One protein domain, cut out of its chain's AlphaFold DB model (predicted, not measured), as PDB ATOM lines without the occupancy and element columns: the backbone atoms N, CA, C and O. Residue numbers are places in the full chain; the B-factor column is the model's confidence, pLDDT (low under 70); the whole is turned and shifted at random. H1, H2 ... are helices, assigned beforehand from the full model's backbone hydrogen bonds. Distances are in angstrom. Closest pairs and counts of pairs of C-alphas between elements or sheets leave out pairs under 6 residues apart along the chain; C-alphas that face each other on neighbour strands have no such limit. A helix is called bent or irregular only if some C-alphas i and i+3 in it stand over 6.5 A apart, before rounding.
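This is residues 7 to 75 and 132 to 155 of the 163 residues of the protein "Heterokaryon incompatibility" of Aspergillus sergii (UniProt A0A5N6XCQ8). Two helices, the kinked H3 and the shorter H4, meet near their last residues as a V on one side, while H1 lies at the other side, with unnamed stretches of chain between them. The last stretch, residues 144 to 155, folds back from H4 into the middle, and the short H2 lies between H1 and H3 along the chain. The printed part has 93 residues with four named helices, in the order H1, H2, H3, H4, and no named strand. The class is all helix, though under half of the residues, 39 of 93, are in named elements. The whole is compact, with a radius of gyration of the C-alphas of 13.3 A, and rounded, spanning 34 by 32 by 25 A.

The longest helix, H3, holds residues 40 to 55 and is 23.7 A long, from C-alpha 40 at (-41.584, -35.442, 20.632) to C-alpha 55 at (-29.399, -18.294, 31.488). It has a kink of 35 degrees near residue 49 and is irregular, with C-alphas 48 and 51 7.1 A apart. H4 is residues 137 to 143, 10.3 A; H2 is residues 31 to 34, 4.8 A. H1, residues 11 to 22, is 16.4 A long and begins at C-alpha 11, (-52.008, -23.863, 43.628).

H3 touches H4 with residues 51 to 55 alone; the closest C-alphas, of Ser 55 and Ile 143, are 5.7 A apart. They run the same way at a steep tilt of 51 degrees. H2 and H3 are close but not clearly touching, with the closest C-alphas, of Cys 34 and Glu 46, 7.8 A apart. H1 is apart from H2, H3 and H4. Every O i to N i+4 pair is within hydrogen-bond range in H1 and H4, and 9 of 12 in H3; H2 is too short for such a pair.

The C-alphas farthest apart, of Val 41 and Lys 75, are 37.1 A apart. Residues 76 to 131 are not printed, and C-alphas 75 and 132 are 20.4 A apart across this cut, which falls in the link from H3 to H4. The link from H2 to H3 is tight and that from H1 to H2 short. Mean pLDDT of the printed part is 74.1; residues 57 to 58 and 132 to 155 are under 70.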
ATOM      1  N   GLU A   7     -58.424 -18.985  38.554       86.88
ATOM      2  CA  GLU A   7     -59.133 -19.992  39.333       86.88
ATOM      3  C   GLU A   7     -58.914 -21.427  38.835       86.88
ATOM      4  O   GLU A   7     -59.127 -22.370  39.591       86.88
ATOM      5  N   THR A   8     -58.467 -21.605  37.587       87.50
ATOM      6  CA  THR A   8     -58.150 -22.927  37.025       87.50
ATOM      7  C   THR A   8     -56.683 -23.311  37.193       87.50
ATOM      8  O   THR A   8     -56.299 -24.431  36.860       87.50
ATOM      9  N   LEU A   9     -55.840 -22.394  37.681       87.75
ATOM     10  CA  LEU A   9     -54.422 -22.672  37.870       87.75
ATOM     11  C   LEU A   9     -54.202 -23.559  39.107       87.75
ATOM     12  O   LEU A   9     -54.746 -23.261  40.172       87.75
ATOM     13  N   PRO A  10     -53.349 -24.596  39.013       89.94
ATOM     14  CA  PRO A  10     -52.866 -25.322  40.180       89.94
ATOM     15  C   PRO A  10     -52.245 -24.384  41.222       89.94
ATOM     16  O   PRO A  10     -51.627 -23.374  40.864       89.94
ATOM     17  N   GLN A  11     -52.364 -24.743  42.505       90.81
ATOM     18  CA  GLN A  11     -52.008 -23.863  43.628       90.81
ATOM     19  C   GLN A  11     -50.611 -23.253  43.515       90.81
ATOM     20  O   GLN A  11     -50.403 -22.097  43.866       90.81
ATOM     21  N   THR A  12     -49.628 -23.988  43.025       88.81
ATOM     22  CA  THR A  12     -48.292 -23.407  42.958       88.81
ATOM     23  C   THR A  12     -48.070 -22.519  41.734       88.81
ATOM     24  O   THR A  12     -47.198 -21.658  41.776       88.81
ATOM     25  N   LEU A  13     -48.829 -22.681  40.640       90.00
ATOM     26  CA  LEU A  13     -48.771 -21.710  39.541       90.00
ATOM     27  C   LEU A  13     -49.374 -20.402  40.033       90.00
ATOM     28  O   LEU A  13     -48.856 -19.330  39.735       90.00
ATOM     29  N   LEU A  14     -50.421 -20.495  40.854       91.56
ATOM     30  CA  LEU A  14     -50.964 -19.349  41.561       91.56
ATOM     31  C   LEU A  14     -49.911 -18.712  42.483       91.56
ATOM     32  O   LEU A  14     -49.691 -17.506  42.399       91.56
ATOM     33  N   ASP A  15     -49.218 -19.503  43.303       91.56
ATOM     34  CA  ASP A  15     -48.144 -19.010  44.175       91.56
ATOM     35  C   ASP A  15     -47.008 -18.352  43.376       91.56
ATOM     36  O   ASP A  15     -46.534 -17.277  43.742       91.56
ATOM     37  N   ALA A  16     -46.619 -18.938  42.243       89.88
ATOM     38  CA  ALA A  16     -45.652 -18.368  41.315       89.88
ATOM     39  C   ALA A  16     -46.123 -17.002  40.787       89.88
ATOM     40  O   ALA A  16     -45.405 -16.006  40.886       89.88
ATOM     41  N   VAL A  17     -47.366 -16.906  40.310       90.88
ATOM     42  CA  VAL A  17     -47.962 -15.635  39.868       90.88
ATOM     43  C   VAL A  17     -47.961 -14.595  40.993       90.88
ATOM     44  O   VAL A  17     -47.678 -13.423  40.739       90.88
ATOM     45  N   LEU A  18     -48.255 -14.995  42.234       92.00
ATOM     46  CA  LEU A  18     -48.222 -14.102  43.393       92.00
ATOM     47  C   LEU A  18     -46.805 -13.593  43.682       92.00
ATOM     48  O   LEU A  18     -46.637 -12.390  43.884       92.00
ATOM     49  N   VAL A  19     -45.795 -14.467  43.637       90.94
ATOM     50  CA  VAL A  19     -44.382 -14.076  43.770       90.94
ATOM     51  C   VAL A  19     -43.988 -13.096  42.671       90.94
ATOM     52  O   VAL A  19     -43.453 -12.031  42.978       90.94
ATOM     53  N   CYS A  20     -44.312 -13.389  41.408       90.19
ATOM     54  CA  CYS A  20     -44.048 -12.474  40.298       90.19
ATOM     55  C   CYS A  20     -44.662 -11.093  40.556       90.19
ATOM     56  O   CYS A  20     -43.974 -10.080  40.462       90.19
ATOM     57  N   ARG A  21     -45.945 -11.042  40.930       90.56
ATOM     58  CA  ARG A  21     -46.643  -9.777  41.204       90.56
ATOM     59  C   ARG A  21     -46.006  -9.004  42.355       90.56
ATOM     60  O   ARG A  21     -45.824  -7.797  42.227       90.56
ATOM     61  N   ALA A  22     -45.649  -9.686  43.443       92.50
ATOM     62  CA  ALA A  22     -44.994  -9.069  44.596       92.50
ATOM     63  C   ALA A  22     -43.616  -8.488  44.242       92.50
ATOM     64  O   ALA A  22     -43.228  -7.454  44.778       92.50
ATOM     65  N   LEU A  23     -42.905  -9.121  43.307       88.06
ATOM     66  CA  LEU A  23     -41.597  -8.682  42.822       88.06
ATOM     67  C   LEU A  23     -41.674  -7.690  41.646       88.06
ATOM     68  O   LEU A  23     -40.640  -7.288  41.121       88.06
ATOM     69  N   GLY A  24     -42.873  -7.284  41.206       89.62
ATOM     70  CA  GLY A  24     -43.044  -6.376  40.061       89.62
ATOM     71  C   GLY A  24     -42.741  -7.017  38.699       89.62
ATOM     72  O   GLY A  24     -42.516  -6.323  37.707       89.62
ATOM     73  N   VAL A  25     -42.750  -8.346  38.635       84.94
ATOM     74  CA  VAL A  25     -42.455  -9.143  37.448       84.94
ATOM     75  C   VAL A  25     -43.696  -9.333  36.587       84.94
ATOM     76  O   VAL A  25     -44.727  -9.823  37.047       84.94
ATOM     77  N   ARG A  26     -43.582  -8.988  35.301       86.00
ATOM     78  CA  ARG A  26     -44.702  -9.052  34.349       86.00
ATOM     79  C   ARG A  26     -44.860 -10.399  33.650       86.00
ATOM     80  O   ARG A  26     -45.985 -10.764  33.316       86.00
ATOM     81  N   TYR A  27     -43.758 -11.090  33.380       83.50
ATOM     82  CA  TYR A  27     -43.754 -12.305  32.573       83.50
ATOM     83  C   TYR A  27     -43.358 -13.504  33.417       83.50
ATOM     84  O   TYR A  27     -42.573 -13.388  34.350       83.50
ATOM     85  N   LEU A  28     -43.953 -14.641  33.091       84.62
ATOM     86  CA  LEU A  28     -43.749 -15.905  33.766       84.62
ATOM     87  C   LEU A  28     -43.725 -16.981  32.678       84.62
ATOM     88  O   LEU A  28     -44.689 -17.109  31.928       84.62
ATOM     89  N   TRP A  29     -42.613 -17.704  32.571       82.06
ATOM     90  CA  TRP A  29     -42.474 -18.853  31.679       82.06
ATOM     91  C   TRP A  29     -42.599 -20.125  32.505       82.06
ATOM     92  O   TRP A  29     -41.970 -20.218  33.555       82.06
ATOM     93  N   VAL A  30     -43.423 -21.065  32.047       81.50
ATOM     94  CA  VAL A  30     -43.719 -22.323  32.739       81.50
ATOM     95  C   VAL A  30     -43.771 -23.429  31.692       81.50
ATOM     96  O   VAL A  30     -44.683 -23.428  30.866       81.50
ATOM     97  N   TYR A  31     -42.855 -24.399  31.736       76.00
ATOM     98  CA  TYR A  31     -42.782 -25.451  30.713       76.00
ATOM     99  C   TYR A  31     -44.090 -26.208  30.480       76.00
ATOM    100  O   TYR A  31     -44.403 -26.505  29.335       76.00
ATOM    101  N   VAL A  32     -44.883 -26.499  31.521       76.62
ATOM    102  CA  VAL A  32     -46.138 -27.258  31.356       76.62
ATOM    103  C   VAL A  32     -47.171 -26.501  30.513       76.62
ATOM    104  O   VAL A  32     -48.088 -27.108  29.978       76.62
ATOM    105  N   LEU A  33     -47.013 -25.181  30.366       76.12
ATOM    106  CA  LEU A  33     -47.837 -24.345  29.491       76.12
ATOM    107  C   LEU A  33     -47.198 -24.107  28.116       76.12
ATOM    108  O   LEU A  33     -47.884 -23.647  27.205       76.12
ATOM    109  N   CYS A  34     -45.898 -24.366  27.976       72.06
ATOM    110  CA  CYS A  34     -45.121 -24.043  26.780       72.06
ATOM    111  C   CYS A  34     -44.741 -25.273  25.946       72.06
ATOM    112  O   CYS A  34     -44.476 -25.106  24.765       72.06
ATOM    113  N   ILE A  35     -44.732 -26.472  26.538       77.00
ATOM    114  CA  ILE A  35     -44.343 -27.726  25.885       77.00
ATOM    115  C   ILE A  35     -45.541 -28.672  25.848       77.00
ATOM    116  O   ILE A  35     -46.085 -29.056  26.894       77.00
ATOM    117  N   ILE A  36     -45.916 -29.092  24.645       82.00
ATOM    118  CA  ILE A  36     -46.994 -30.045  24.408       82.00
ATOM    119  C   ILE A  36     -46.551 -31.424  24.900       82.00
ATOM    120  O   ILE A  36     -45.607 -32.039  24.404       82.00
ATOM    121  N   GLN A  37     -47.255 -31.938  25.906       73.00
ATOM    122  CA  GLN A  37     -46.925 -33.227  26.504       73.00
ATOM    123  C   GLN A  37     -47.207 -34.372  25.523       73.00
ATOM    124  O   GLN A  37     -48.299 -34.477  24.969       73.00
ATOM    125  N   GLY A  38     -46.226 -35.258  25.339       79.00
ATOM    126  CA  GLY A  38     -46.328 -36.403  24.426       79.00
ATOM    127  C   GLY A  38     -45.992 -36.093  22.965       79.00
ATOM    128  O   GLY A  38     -45.899 -37.027  22.169       79.00
ATOM    129  N   ASP A  39     -45.742 -34.829  22.614       86.62
ATOM    130  CA  ASP A  39     -45.225 -34.452  21.301       86.62
ATOM    131  C   ASP A  39     -43.693 -34.389  21.342       86.62
ATOM    132  O   ASP A  39     -43.087 -33.513  21.960       86.62
ATOM    133  N   LYS A  40     -43.047 -35.353  20.679       86.75
ATOM    134  CA  LYS A  40     -41.584 -35.442  20.632       86.75
ATOM    135  C   LYS A  40     -40.955 -34.283  19.858       86.75
ATOM    136  O   LYS A  40     -39.866 -33.853  20.218       86.75
ATOM    137  N   VAL A  41     -41.609 -33.804  18.802       87.69
ATOM    138  CA  VAL A  41     -41.069 -32.751  17.933       87.69
ATOM    139  C   VAL A  41     -41.127 -31.410  18.654       87.69
ATOM    140  O   VAL A  41     -40.143 -30.670  18.655       87.69
ATOM    141  N   ASP A  42     -42.251 -31.126  19.310       83.75
ATOM    142  CA  ASP A  42     -42.393 -29.942  20.157       83.75
ATOM    143  C   ASP A  42     -41.405 -29.989  21.331       83.75
ATOM    144  O   ASP A  42     -40.665 -29.035  21.566       83.75
ATOM    145  N   TRP A  43     -41.277 -31.147  21.988       84.56
ATOM    146  CA  TRP A  43     -40.298 -31.333  23.056       84.56
ATOM    147  C   TRP A  43     -38.857 -31.087  22.592       84.56
ATOM    148  O   TRP A  43     -38.119 -30.377  23.270       84.56
ATOM    149  N   GLU A  44     -38.431 -31.641  21.452       85.94
ATOM    150  CA  GLU A  44     -37.073 -31.442  20.918       85.94
ATOM    151  C   GLU A  44     -36.798 -29.963  20.628       85.94
ATOM    152  O   GLU A  44     -35.717 -29.455  20.932       85.94
ATOM    153  N   ARG A  45     -37.794 -29.253  20.094       85.62
ATOM    154  CA  ARG A  45     -37.698 -27.826  19.799       85.62
ATOM    155  C   ARG A  45     -37.597 -26.984  21.067       85.62
ATOM    156  O   ARG A  45     -36.674 -26.181  21.192       85.62
ATOM    157  N   GLU A  46     -38.527 -27.156  21.998       82.50
ATOM    158  CA  GLU A  46     -38.608 -26.318  23.194       82.50
ATOM    159  C   GLU A  46     -37.472 -26.646  24.179       82.50
ATOM    160  O   GLU A  46     -36.826 -25.737  24.706       82.50
ATOM    161  N   SER A  47     -37.126 -27.928  24.352       81.25
ATOM    162  CA  SER A  47     -36.017 -28.347  25.227       81.25
ATOM    163  C   SER A  47     -34.654 -27.825  24.763       81.25
ATOM    164  O   SER A  47     -33.819 -27.488  25.605       81.25
ATOM    165  N   ALA A  48     -34.433 -27.671  23.452       85.25
ATOM    166  CA  ALA A  48     -33.207 -27.077  22.915       85.25
ATOM    167  C   ALA A  48     -33.038 -25.602  23.318       85.25
ATOM    168  O   ALA A  48     -31.915 -25.118  23.459       85.25
ATOM    169  N   THR A  49     -34.143 -24.886  23.543       80.75
ATOM    170  CA  THR A  49     -34.114 -23.482  23.984       80.75
ATOM    171  C   THR A  49     -34.000 -23.326  25.497       80.75
ATOM    172  O   THR A  49     -33.701 -22.238  25.985       80.75
ATOM    173  N   MET A  50     -34.173 -24.407  26.255       75.81
ATOM    174  CA  MET A  50     -34.313 -24.361  27.707       75.81
ATOM    175  C   MET A  50     -33.070 -23.820  28.420       75.81
ATOM    176  O   MET A  50     -33.190 -23.016  29.339       75.81
ATOM    177  N   ALA A  51     -31.868 -24.168  27.948       74.88
ATOM    178  CA  ALA A  51     -30.630 -23.594  28.477       74.88
ATOM    179  C   ALA A  51     -30.590 -22.062  28.322       74.88
ATOM    180  O   ALA A  51     -30.159 -21.359  29.232       74.88
ATOM    181  N   ASN A  52     -31.096 -21.554  27.195       77.06
ATOM    182  CA  ASN A  52     -31.180 -20.124  26.918       77.06
ATOM    183  C   ASN A  52     -32.237 -19.439  27.795       77.06
ATOM    184  O   ASN A  52     -32.029 -18.317  28.246       77.06
ATOM    185  N   VAL A  53     -33.358 -20.112  28.064       75.62
ATOM    186  CA  VAL A  53     -34.389 -19.614  28.986       75.62
ATOM    187  C   VAL A  53     -33.828 -19.485  30.406       75.62
ATOM    188  O   VAL A  53     -34.016 -18.446  31.035       75.62
ATOM    189  N   TYR A  54     -33.094 -20.493  30.893       70.06
ATOM    190  CA  TYR A  54     -32.491 -20.459  32.229       70.06
ATOM    191  C   TYR A  54     -31.423 -19.372  32.367       70.06
ATOM    192  O   TYR A  54     -31.458 -18.607  33.330       70.06
ATOM    193  N   SER A  55     -30.501 -19.262  31.406       71.62
ATOM    194  CA  SER A  55     -29.399 -18.294  31.488       71.62
ATOM    195  C   SER A  55     -29.874 -16.839  31.468       71.62
ATOM    196  O   SER A  55     -29.261 -15.981  32.090       71.62
ATOM    197  N   HIS A  56     -30.990 -16.563  30.789       77.06
ATOM    198  CA  HIS A  56     -31.559 -15.218  30.692       77.06
ATOM    199  C   HIS A  56     -32.659 -14.953  31.730       77.06
ATOM    200  O   HIS A  56     -33.281 -13.889  31.697       77.06
ATOM    201  N   SER A  57     -32.897 -15.891  32.655       69.25
ATOM    202  CA  SER A  57     -33.859 -15.717  33.740       69.25
ATOM    203  C   SER A  57     -33.331 -14.734  34.800       69.25
ATOM    204  O   SER A  57     -32.145 -14.697  35.118       69.25
ATOM    205  N   PHE A  58     -34.200 -13.885  35.354       69.88
ATOM    206  CA  PHE A  58     -33.833 -12.994  36.459       69.88
ATOM    207  C   PHE A  58     -33.719 -13.767  37.775       69.88
ATOM    208  O   PHE A  58     -32.854 -13.497  38.603       69.88
ATOM    209  N   LEU A  59     -34.666 -14.671  37.979       74.75
ATOM    210  CA  LEU A  59     -34.719 -15.606  39.084       74.75
ATOM    211  C   LEU A  59     -35.391 -16.864  38.554       74.75
ATOM    212  O   LEU A  59     -36.253 -16.757  37.679       74.75
ATOM    213  N   THR A  60     -35.072 -18.001  39.151       77.19
ATOM    214  CA  THR A  60     -35.905 -19.197  39.122       77.19
ATOM    215  C   THR A  60     -36.426 -19.422  40.532       77.19
ATOM    216  O   THR A  60     -35.659 -19.459  41.493       77.19
ATOM    217  N   VAL A  61     -37.745 -19.558  40.695       79.88
ATOM    218  CA  VAL A  61     -38.269 -20.178  41.923       79.88
ATOM    219  C   VAL A  61     -38.409 -21.658  41.665       79.88
ATOM    220  O   VAL A  61     -39.096 -22.055  40.732       79.88
ATOM    221  N   CYS A  62     -37.766 -22.432  42.527       79.75
ATOM    222  CA  CYS A  62     -37.850 -23.876  42.579       79.75
ATOM    223  C   CYS A  62     -38.738 -24.250  43.769       79.75
ATOM    224  O   CYS A  62     -38.411 -23.955  44.924       79.75
ATOM    225  N   ALA A  63     -39.867 -24.912  43.509       80.00
ATOM    226  CA  ALA A  63     -40.719 -25.447  44.566       80.00
ATOM    227  C   ALA A  63     -40.064 -26.700  45.178       80.00
ATOM    228  O   ALA A  63     -40.362 -27.833  44.797       80.00
ATOM    229  N   ALA A  64     -39.139 -26.483  46.122       73.00
ATOM    230  CA  ALA A  64     -38.365 -27.551  46.757       73.00
ATOM    231  C   ALA A  64     -39.241 -28.533  47.558       73.00
ATOM    232  O   ALA A  64     -38.903 -29.704  47.714       73.00
ATOM    233  N   GLN A  65     -40.383 -28.062  48.060       71.50
ATOM    234  CA  GLN A  65     -41.333 -28.852  48.832       71.50
ATOM    235  C   GLN A  65     -42.662 -28.973  48.077       71.50
ATOM    236  O   GLN A  65     -43.032 -28.088  47.310       71.50
ATOM    237  N   GLY A  66     -43.374 -30.073  48.315       71.75
ATOM    238  CA  GLY A  66     -44.614 -30.411  47.621       71.75
ATOM    239  C   GLY A  66     -44.479 -31.713  46.837       71.75
ATOM    240  O   GLY A  66     -43.415 -32.057  46.316       71.75
ATOM    241  N   ASP A  67     -45.572 -32.459  46.801       73.38
ATOM    242  CA  ASP A  67     -45.723 -33.751  46.132       73.38
ATOM    243  C   ASP A  67     -46.535 -33.647  44.833       73.38
ATOM    244  O   ASP A  67     -46.451 -34.530  43.982       73.38
ATOM    245  N   SER A  68     -47.278 -32.552  44.644       79.88
ATOM    246  CA  SER A  68     -48.104 -32.302  43.465       79.88
ATOM    247  C   SER A  68     -48.127 -30.826  43.053       79.88
ATOM    248  O   SER A  68     -47.783 -29.919  43.813       79.88
ATOM    249  N   CYS A  69     -48.629 -30.568  41.846       80.88
ATOM    250  CA  CYS A  69     -48.936 -29.229  41.344       80.88
ATOM    251  C   CYS A  69     -49.903 -28.415  42.227       80.88
ATOM    252  O   CYS A  69     -49.965 -27.186  42.131       80.88
ATOM    253  N   GLN A  70     -50.649 -29.107  43.088       86.69
ATOM    254  CA  GLN A  70     -51.671 -28.540  43.961       86.69
ATOM    255  C   GLN A  70     -51.153 -28.218  45.367       86.69
ATOM    256  O   GLN A  70     -51.889 -27.637  46.159       86.69
ATOM    257  N   SER A  71     -49.906 -28.569  45.696       84.44
ATOM    258  CA  SER A  71     -49.386 -28.391  47.055       84.44
ATOM    259  C   SER A  71     -49.165 -26.915  47.422       84.44
ATOM    260  O   SER A  71     -49.357 -26.542  48.577       84.44
ATOM    261  N   GLY A  72     -48.784 -26.063  46.462       86.00
ATOM    262  CA  GLY A  72     -48.290 -24.714  46.756       86.00
ATOM    263  C   GLY A  72     -46.887 -24.719  47.373       86.00
ATOM    264  O   GLY A  72     -46.362 -25.760  47.763       86.00
ATOM    265  N   PHE A  73     -46.282 -23.537  47.494       85.69
ATOM    266  CA  PHE A  73     -45.040 -23.323  48.249       85.69
ATOM    267  C   PHE A  73     -45.076 -22.094  49.171       85.69
ATOM    268  O   PHE A  73     -44.197 -21.950  50.021       85.69
ATOM    269  N   LEU A  74     -46.064 -21.197  49.049       87.38
ATOM    270  CA  LEU A  74     -46.162 -20.017  49.920       87.38
ATOM    271  C   LEU A  74     -46.752 -20.356  51.291       87.38
ATOM    272  O   LEU A  74     -46.385 -19.748  52.300       87.38
ATOM    273  N   LYS A  75     -47.653 -21.342  51.352       81.19
ATOM    274  CA  LYS A  75     -48.221 -21.829  52.611       81.19
ATOM    275  C   LYS A  75     -47.260 -22.823  53.247       81.19
ATOM    276  O   LYS A  75     -47.143 -23.965  52.818       81.19
ATOM    277  N   ASN A 132     -34.639 -32.434  44.484       64.56
ATOM    278  CA  ASN A 132     -33.304 -32.934  44.131       64.56
ATOM    279  C   ASN A 132     -33.314 -34.321  43.449       64.56
ATOM    280  O   ASN A 132     -32.307 -34.768  42.911       64.56
ATOM    281  N   SER A 133     -34.458 -35.013  43.457       62.38
ATOM    282  CA  SER A 133     -34.643 -36.308  42.783       62.38
ATOM    283  C   SER A 133     -35.157 -36.194  41.340       62.38
ATOM    284  O   SER A 133     -35.423 -37.210  40.697       62.38
ATOM    285  N   ARG A 134     -35.335 -34.971  40.819       65.94
ATOM    286  CA  ARG A 134     -35.949 -34.733  39.506       65.94
ATOM    287  C   ARG A 134     -34.900 -34.712  38.393       65.94
ATOM    288  O   ARG A 134     -33.767 -34.284  38.577       65.94
ATOM    289  N   GLY A 135     -35.291 -35.157  37.197       56.12
ATOM    290  CA  GLY A 135     -34.383 -35.220  36.042       56.12
ATOM    291  C   GLY A 135     -33.861 -33.854  35.573       56.12
ATOM    292  O   GLY A 135     -32.780 -33.787  34.993       56.12
ATOM    293  N   TRP A 136     -34.594 -32.770  35.851       61.72
ATOM    294  CA  TRP A 136     -34.267 -31.411  35.398       61.72
ATOM    295  C   TRP A 136     -33.465 -30.574  36.406       61.72
ATOM    296  O   TRP A 136     -32.902 -29.550  36.022       61.72
ATOM    297  N   THR A 137     -33.283 -31.053  37.643       54.44
ATOM    298  CA  THR A 137     -32.546 -30.362  38.721       54.44
ATOM    299  C   THR A 137     -31.134 -29.941  38.298       54.44
ATOM    300  O   THR A 137     -30.620 -28.907  38.717       54.44
ATOM    301  N   PHE A 138     -30.491 -30.721  37.423       54.81
ATOM    302  CA  PHE A 138     -29.150 -30.413  36.923       54.81
ATOM    303  C   PHE A 138     -29.096 -29.126  36.087       54.81
ATOM    304  O   PHE A 138     -28.101 -28.404  36.147       54.81
ATOM    305  N   GLN A 139     -30.141 -28.844  35.305       51.91
ATOM    306  CA  GLN A 139     -30.195 -27.643  34.472       51.91
ATOM    307  C   GLN A 139     -30.447 -26.397  35.320       51.91
ATOM    308  O   GLN A 139     -29.792 -25.382  35.104       51.91
ATOM    309  N   GLU A 140     -31.282 -26.518  36.349       59.66
ATOM    310  CA  GLU A 140     -31.581 -25.446  37.303       59.66
ATOM    311  C   GLU A 140     -30.324 -25.026  38.088       59.66
ATOM    312  O   GLU A 140     -29.954 -23.858  38.108       59.66
ATOM    313  N   VAL A 141     -29.579 -25.986  38.650       59.34
ATOM    314  CA  VAL A 141     -28.425 -25.689  39.521       59.34
ATOM    315  C   VAL A 141     -27.214 -25.126  38.769       59.34
ATOM    316  O   VAL A 141     -26.437 -24.359  39.339       59.34
ATOM    317  N   LYS A 142     -26.989 -25.532  37.513       52.97
ATOM    318  CA  LYS A 142     -25.771 -25.154  36.773       52.97
ATOM    319  C   LYS A 142     -25.950 -23.966  35.834       52.97
ATOM    320  O   LYS A 142     -24.990 -23.218  35.653       52.97
ATOM    321  N   ILE A 143     -27.124 -23.787  35.225       52.12
ATOM    322  CA  ILE A 143     -27.289 -22.856  34.097       52.12
ATOM    323  C   ILE A 143     -27.682 -21.440  34.558       52.12
ATOM    324  O   ILE A 143     -27.323 -20.470  33.894       52.12
ATOM    325  N   GLU A 144     -28.283 -21.279  35.742       48.53
ATOM    326  CA  GLU A 144     -28.614 -19.959  36.319       48.53
ATOM    327  C   GLU A 144     -27.398 -19.079  36.665       48.53
ATOM    328  O   GLU A 144     -27.532 -17.889  36.938       48.53
ATOM    329  N   SER A 145     -26.183 -19.626  36.643       46.66
ATOM    330  CA  SER A 145     -24.974 -18.903  37.057       46.66
ATOM    331  C   SER A 145     -24.436 -17.885  36.032       46.66
ATOM    332  O   SER A 145     -23.385 -17.290  36.264       46.66
ATOM    333  N   SER A 146     -25.124 -17.644  34.906       40.16
ATOM    334  CA  SER A 146     -24.662 -16.740  33.835       40.16
ATOM    335  C   SER A 146     -25.735 -15.772  33.307       40.16
ATOM    336  O   SER A 146     -26.169 -15.893  32.173       40.16
ATOM    337  N   GLY A 147     -26.073 -14.754  34.108       41.59
ATOM    338  CA  GLY A 147     -26.198 -13.358  33.654       41.59
ATOM    339  C   GLY A 147     -27.411 -12.875  32.824       41.59
ATOM    340  O   GLY A 147     -27.508 -13.098  31.624       41.59
ATOM    341  N   SER A 148     -28.125 -11.916  33.438       37.12
ATOM    342  CA  SER A 148     -28.858 -10.752  32.877       37.12
ATOM    343  C   SER A 148     -30.243 -10.911  32.203       37.12
ATOM    344  O   SER A 148     -30.373 -11.191  31.020       37.12
ATOM    345  N   HIS A 149     -31.247 -10.454  32.971       37.69
ATOM    346  CA  HIS A 149     -32.400  -9.614  32.587       37.69
ATOM    347  C   HIS A 149     -33.522 -10.188  31.690       37.69
ATOM    348  O   HIS A 149     -33.724  -9.695  30.587       37.69
ATOM    349  N   LEU A 150     -34.374 -11.069  32.241       33.44
ATOM    350  CA  LEU A 150     -35.858 -11.104  32.133       33.44
ATOM    351  C   LEU A 150     -36.410 -12.308  32.938       33.44
ATOM    352  O   LEU A 150     -35.696 -13.250  33.197       33.44
ATOM    353  N   TRP A 151     -37.641 -12.275  33.453       46.47
ATOM    354  CA  TRP A 151     -38.025 -12.959  34.711       46.47
ATOM    355  C   TRP A 151     -38.925 -14.206  34.527       46.47
ATOM    356  O   TRP A 151     -39.902 -14.090  33.794       46.47
ATOM    357  N   HIS A 152     -38.679 -15.347  35.214       53.28
ATOM    358  CA  HIS A 152     -39.438 -16.618  35.056       53.28
ATOM    359  C   HIS A 152     -39.558 -17.470  36.362       53.28
ATOM    360  O   HIS A 152     -38.912 -17.161  37.351       53.28
ATOM    361  N   ILE A 153     -40.426 -18.502  36.425       37.78
ATOM    362  CA  ILE A 153     -40.602 -19.410  37.594       37.78
ATOM    363  C   ILE A 153     -40.810 -20.846  37.095       37.78
ATOM    364  O   ILE A 153     -41.680 -21.049  36.251       37.78
ATOM    365  N   HIS A 154     -40.089 -21.841  37.632       51.97
ATOM    366  CA  HIS A 154     -40.189 -23.227  37.165       51.97
ATOM    367  C   HIS A 154     -40.536 -24.283  38.229       51.97
ATOM    368  O   HIS A 154     -40.244 -24.190  39.414       51.97
ATOM    369  N   ASP A 155     -41.148 -25.341  37.709       44.69
ATOM    370  CA  ASP A 155     -41.264 -26.703  38.222       44.69
ATOM    371  C   ASP A 155     -42.031 -27.019  39.506       44.69
ATOM    372  O   ASP A 155     -41.553 -27.485  40.548       44.69
TER     373      ASP A 155